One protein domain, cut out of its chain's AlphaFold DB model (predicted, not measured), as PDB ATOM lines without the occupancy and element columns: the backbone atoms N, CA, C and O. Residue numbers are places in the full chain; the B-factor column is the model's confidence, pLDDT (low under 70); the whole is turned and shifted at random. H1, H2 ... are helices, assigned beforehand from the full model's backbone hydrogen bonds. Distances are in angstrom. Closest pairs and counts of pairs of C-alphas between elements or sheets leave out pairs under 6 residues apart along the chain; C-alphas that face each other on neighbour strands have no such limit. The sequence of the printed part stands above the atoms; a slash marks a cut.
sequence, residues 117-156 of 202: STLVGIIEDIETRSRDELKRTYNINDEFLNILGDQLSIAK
ATOM      1  N   SER A 117     -17.320  28.956 -19.257       84.88
ATOM      2  CA  SER A 117     -16.669  27.695 -18.859       84.88
ATOM      3  C   SER A 117     -15.780  27.115 -19.960       84.88
ATOM      4  O   SER A 117     -14.722  26.564 -19.683       84.88
ATOM      5  N   THR A 118     -16.199  27.250 -21.217       86.50
ATOM      6  CA  THR A 118     -15.432  26.797 -22.377       86.50
ATOM      7  C   THR A 118     -14.203  27.674 -22.578       86.50
ATOM      8  O   THR A 118     -13.145  27.158 -22.911       86.50
ATOM      9  N   LEU A 119     -14.308  28.982 -22.316       87.69
ATOM     10  CA  LEU A 119     -13.160  29.887 -22.365       87.69
ATOM     11  C   LEU A 119     -12.082  29.499 -21.344       87.69
ATOM     12  O   LEU A 119     -10.907  29.499 -21.694       87.69
ATOM     13  N   VAL A 120     -12.470  29.135 -20.117       87.44
ATOM     14  CA  VAL A 120     -11.521  28.662 -19.092       87.44
ATOM     15  C   VAL A 120     -10.782  27.415 -19.579       87.44
ATOM     16  O   VAL A 120      -9.555  27.409 -19.576       87.44
ATOM     17  N   GLY A 121     -11.508  26.417 -20.095       88.12
ATOM     18  CA  GLY A 121     -10.888  25.207 -20.648       88.12
ATOM     19  C   GLY A 121      -9.949  25.498 -21.822       88.12
ATOM     20  O   GLY A 121      -8.860  24.939 -21.894       88.12
ATOM     21  N   ILE A 122     -10.317  26.437 -22.705       88.00
ATOM     22  CA  ILE A 122      -9.436  26.875 -23.795       88.00
ATOM     23  C   ILE A 122      -8.154  27.499 -23.235       88.00
ATOM     24  O   ILE A 122      -7.088  27.185 -23.744       88.00
ATOM     25  N   ILE A 123      -8.236  28.366 -22.219       87.69
ATOM     26  CA  ILE A 123      -7.061  29.024 -21.621       87.69
ATOM     27  C   ILE A 123      -6.145  28.007 -20.929       87.69
ATOM     28  O   ILE A 123      -4.931  28.128 -21.042       87.69
ATOM     29  N   GLU A 124      -6.694  27.003 -20.248       87.38
ATOM     30  CA  GLU A 124      -5.899  25.936 -19.619       87.38
ATOM     31  C   GLU A 124      -5.195  25.058 -20.663       87.38
ATOM     32  O   GLU A 124      -4.012  24.735 -20.536       87.38
ATOM     33  N   ASP A 125      -5.904  24.707 -21.737       87.75
ATOM     34  CA  ASP A 125      -5.364  23.866 -22.801       87.75
ATOM     35  C   ASP A 125      -4.466  24.641 -23.786       87.75
ATOM     36  O   ASP A 125      -3.740  24.014 -24.557       87.75
ATOM     37  N   ILE A 126      -4.483  25.982 -23.794       86.06
ATOM     38  CA  ILE A 126      -3.764  26.782 -24.805       86.06
ATOM     39  C   ILE A 126      -2.246  26.606 -24.737       86.06
ATOM     40  O   ILE A 126      -1.565  26.741 -25.753       86.06
ATOM     41  N   GLU A 127      -1.719  26.321 -23.545       82.50
ATOM     42  CA  GLU A 127      -0.285  26.124 -23.316       82.50
ATOM     43  C   GLU A 127       0.143  24.664 -23.539       82.50
ATOM     44  O   GLU A 127       1.319  24.400 -23.779       82.50
ATOM     45  N   THR A 128      -0.799  23.715 -23.497       87.31
ATOM     46  CA  THR A 128      -0.511  22.272 -23.575       87.31
ATOM     47  C   THR A 128      -0.857  21.650 -24.926       87.31
ATOM     48  O   THR A 128      -0.243  20.653 -25.309       87.31
ATOM     49  N   ARG A 129      -1.814  22.222 -25.666       86.31
ATOM     50  CA  ARG A 129      -2.323  21.684 -26.934       86.31
ATOM     51  C   ARG A 129      -1.987  22.573 -28.119       86.31
ATOM     52  O   ARG A 129      -1.839  23.789 -28.011       86.31
ATOM     53  N   SER A 130      -1.922  21.960 -29.298       88.06
ATOM     54  CA  SER A 130      -1.722  22.702 -30.543       88.06
ATOM     55  C   SER A 130      -2.967  23.510 -30.932       88.06
ATOM     56  O   SER A 130      -4.103  23.147 -30.613       88.06
ATOM     57  N   ARG A 131      -2.777  24.601 -31.690       85.88
ATOM     58  CA  ARG A 131      -3.892  25.445 -32.163       85.88
ATOM     59  C   ARG A 131      -4.940  24.642 -32.935       85.88
ATOM     60  O   ARG A 131      -6.128  24.889 -32.773       85.88
ATOM     61  N   ASP A 132      -4.522  23.673 -33.744       85.94
ATOM     62  CA  ASP A 132      -5.448  22.869 -34.547       85.94
ATOM     63  C   ASP A 132      -6.260  21.879 -33.701       85.94
ATOM     64  O   ASP A 132      -7.433  21.632 -33.991       85.94
ATOM     65  N   GLU A 133      -5.689  21.359 -32.614       87.06
ATOM     66  CA  GLU A 133      -6.420  20.529 -31.651       87.06
ATOM     67  C   GLU A 133      -7.435  21.342 -30.851       87.06
ATOM     68  O   GLU A 133      -8.551  20.868 -30.630       87.06
ATOM     69  N   LEU A 134      -7.101  22.577 -30.467       87.81
ATOM     70  CA  LEU A 134      -8.029  23.479 -29.778       87.81
ATOM     71  C   LEU A 134      -9.237  23.818 -30.655       87.81
ATOM     72  O   LEU A 134     -10.373  23.746 -30.186       87.81
ATOM     73  N   LYS A 135      -9.014  24.095 -31.946       88.38
ATOM     74  CA  LYS A 135     -10.098  24.324 -32.916       88.38
ATOM     75  C   LYS A 135     -11.044  23.137 -32.995       88.38
ATOM     76  O   LYS A 135     -12.254  23.323 -32.971       88.38
ATOM     77  N   ARG A 136     -10.502  21.917 -33.058       87.44
ATOM     78  CA  ARG A 136     -11.303  20.685 -33.135       87.44
ATOM     79  C   ARG A 136     -12.046  20.394 -31.834       87.44
ATOM     80  O   ARG A 136     -13.209  20.016 -31.882       87.44
ATOM     81  N   THR A 137     -11.385  20.579 -30.695       87.81
ATOM     82  CA  THR A 137     -11.930  20.247 -29.369       87.81
ATOM     83  C   THR A 137     -13.047  21.206 -28.968       87.81
ATOM     84  O   THR A 137     -14.073  20.780 -28.445       87.81
ATOM     85  N   TYR A 138     -12.869  22.497 -29.256       87.25
ATOM     86  CA  TYR A 138     -13.774  23.556 -28.811       87.25
ATOM     87  C   TYR A 138     -14.646  24.139 -29.931       87.25
ATOM     88  O   TYR A 138     -15.479  25.004 -29.665       87.25
ATOM     89  N   ASN A 139     -14.493  23.652 -31.168       86.69
ATOM     90  CA  ASN A 139     -15.200  24.129 -32.359       86.69
ATOM     91  C   ASN A 139     -15.091  25.659 -32.537       86.69
ATOM     92  O   ASN A 139     -16.090  26.356 -32.724       86.69
ATOM     93  N   ILE A 140     -13.868  26.182 -32.418       86.19
ATOM     94  CA  ILE A 140     -13.546  27.618 -32.459       86.19
ATOM     95  C   ILE A 140     -12.773  28.000 -33.722       86.19
ATOM     96  O   ILE A 140     -12.018  27.196 -34.268       86.19
ATOM     97  N   ASN A 141     -12.947  29.249 -34.160       85.88
ATOM     98  CA  ASN A 141     -12.278  29.800 -35.337       85.88
ATOM     99  C   ASN A 141     -10.846  30.292 -35.039       85.88
ATOM    100  O   ASN A 141     -10.526  30.713 -33.927       85.88
ATOM    101  N   ASP A 142     -10.003  30.335 -36.076       82.50
ATOM    102  CA  ASP A 142      -8.624  30.852 -36.024       82.50
ATOM    103  C   ASP A 142      -8.556  32.295 -35.519       82.50
ATOM    104  O   ASP A 142      -7.687  32.647 -34.722       82.50
ATOM    105  N   GLU A 143      -9.502  33.122 -35.954       82.44
ATOM    106  CA  GLU A 143      -9.598  34.526 -35.567       82.44
ATOM    107  C   GLU A 143      -9.836  34.691 -34.060       82.44
ATOM    108  O   GLU A 143      -9.196  35.521 -33.419       82.44
ATOM    109  N   PHE A 144     -10.669  33.830 -33.465       84.81
ATOM    110  CA  PHE A 144     -10.914  33.827 -32.024       84.81
ATOM    111  C   PHE A 144      -9.649  33.466 -31.237       84.81
ATOM    112  O   PHE A 144      -9.327  34.129 -30.255       84.81
ATOM    113  N   LEU A 145      -8.894  32.459 -31.688       83.31
ATOM    114  CA  LEU A 145      -7.621  32.084 -31.061       83.31
ATOM    115  C   LEU A 145      -6.559  33.182 -31.179       83.31
ATOM    116  O   LEU A 145      -5.735  33.330 -30.279       83.31
ATOM    117  N   ASN A 146      -6.562  33.948 -32.271       84.19
ATOM    118  CA  ASN A 146      -5.650  35.078 -32.441       84.19
ATOM    119  C   ASN A 146      -6.005  36.219 -31.485       84.19
ATOM    120  O   ASN A 146      -5.134  36.664 -30.744       84.19
ATOM    121  N   ILE A 147      -7.286  36.595 -31.408       83.19
ATOM    122  CA  ILE A 147      -7.772  37.590 -30.440       83.19
ATOM    123  C   ILE A 147      -7.459  37.143 -29.009       83.19
ATOM    124  O   ILE A 147      -7.003  37.946 -28.199       83.19
ATOM    125  N   LEU A 148      -7.676  35.865 -28.694       83.38
ATOM    126  CA  LEU A 148      -7.390  35.319 -27.373       83.38
ATOM    127  C   LEU A 148      -5.890  35.360 -27.064       83.38
ATOM    128  O   LEU A 148      -5.509  35.776 -25.977       83.38
ATOM    129  N   GLY A 149      -5.038  34.983 -28.019       78.62
ATOM    130  CA  GLY A 149      -3.585  35.087 -27.885       78.62
ATOM    131  C   GLY A 149      -3.120  36.526 -27.655       78.62
ATOM    132  O   GLY A 149      -2.328  36.772 -26.744       78.62
ATOM    133  N   ASP A 150      -3.662  37.481 -28.411       75.12
ATOM    134  CA  ASP A 150      -3.358  38.904 -28.261       75.12
ATOM    135  C   ASP A 150      -3.820  39.425 -26.896       75.12
ATOM    136  O   ASP A 150      -3.057  40.083 -26.193       75.12
ATOM    137  N   GLN A 151      -5.031  39.075 -26.455       73.69
ATOM    138  CA  GLN A 151      -5.554  39.463 -25.141       73.69
ATOM    139  C   GLN A 151      -4.777  38.833 -23.981       73.69
ATOM    140  O   GLN A 151      -4.504  39.518 -22.994       73.69
ATOM    141  N   LEU A 152      -4.384  37.563 -24.090       72.19
ATOM    142  CA  LEU A 152      -3.553  36.886 -23.092       72.19
ATOM    143  C   LEU A 152      -2.139  37.482 -23.045       72.19
ATOM    144  O   LEU A 152      -1.582  37.656 -21.963       72.19
ATOM    145  N   SER A 153      -1.574  37.860 -24.194       66.00
ATOM    146  CA  SER A 153      -0.291  38.570 -24.276       66.00
ATOM    147  C   SER A 153      -0.380  39.973 -23.658       66.00
ATOM    148  O   SER A 153       0.473  40.378 -22.862       66.00
ATOM    149  N   ILE A 154      -1.468  40.702 -23.926       55.06
ATOM    150  CA  ILE A 154      -1.756  41.996 -23.294       55.06
ATOM    151  C   ILE A 154      -1.917  41.828 -21.775       55.06
ATOM    152  O   ILE A 154      -1.396  42.633 -21.008       55.06
ATOM    153  N   ALA A 155      -2.581  40.771 -21.304       52.50
ATOM    154  CA  ALA A 155      -2.710  40.489 -19.875       52.50
ATOM    155  C   ALA A 155      -1.353  40.179 -19.215       52.50
ATOM    156  O   ALA A 155      -1.079  40.701 -18.133       52.50
ATOM    157  N   LYS A 156      -0.472  39.424 -19.893       55.94
ATOM    158  CA  LYS A 156       0.909  39.160 -19.439       55.94
ATOM    159  C   LYS A 156       1.771  40.433 -19.387       55.94
ATOM    160  O   LYS A 156       2.687  40.502 -18.582       55.94
TER     161      LYS A 156
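This is residues 117 to 156 of the 202 residues of an uncharacterized protein of Wickerhamomyces ciferrii (strain ATCC 14091 / BCRC 22168 / CBS 111 / JCM 3599 / NBRC 0793 / NRRL Y-1031 F-60-10) (UniProt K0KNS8). Two short helices, H1 and H2, lie side by side as a helical hairpin, and a longer helix, H3, crosses over one side of that hairpin from the H2 side towards the H1 side. H3 slants away from the hairpin towards its last residues, and its contacts with the other two are few. The printed part has 40 residues with three named helices, in the order H1, H2, H3, and no named strand; its class is all helix. It is compact, with a radius of gyration of the C-alphas of 9.4 A, and spans 25 by 18 by 18 A.

H1 is residues 117 to 125, 12.6 A from first to last C-alpha, and begins with C-alpha 117 at (-16.669, 27.695, -18.859). H2 is residues 131 to 138, 10.6 A long, with C-alpha 131 at (-3.892, 25.445, -32.163). H3, the longest helix, is residues 142 to 156 and measures 20.9 A, ending with C-alpha 156 at (0.909, 39.160, -19.439).

H1 and H2 form a helical hairpin and touch, with the closest C-alphas, those of Ile 122 and Leu 134, 7.0 A apart. They run opposite ways at a shallow tilt of 30 degrees. H2 and H3 are close but not clearly touching; their closest C-alphas, those of Lys 135 and Asp 142, are 7.4 A apart. Their lines are about perpendicular, at 76 degrees. H1 and H3 are near each other, with 7 pairs of C-alphas within 10 A but no pair within 8 A. In H1, H2 and H3 every O i to N i+4 pair is within hydrogen-bond range.

The two C-alphas farthest apart are those of Arg 136 and Lys 156, at 26.0 A. The printed part has no cut, and the links H1 to H2 and H2 to H3 are tight. The mean pLDDT of the printed part is 82.1; residues 153 to 156 are under 70.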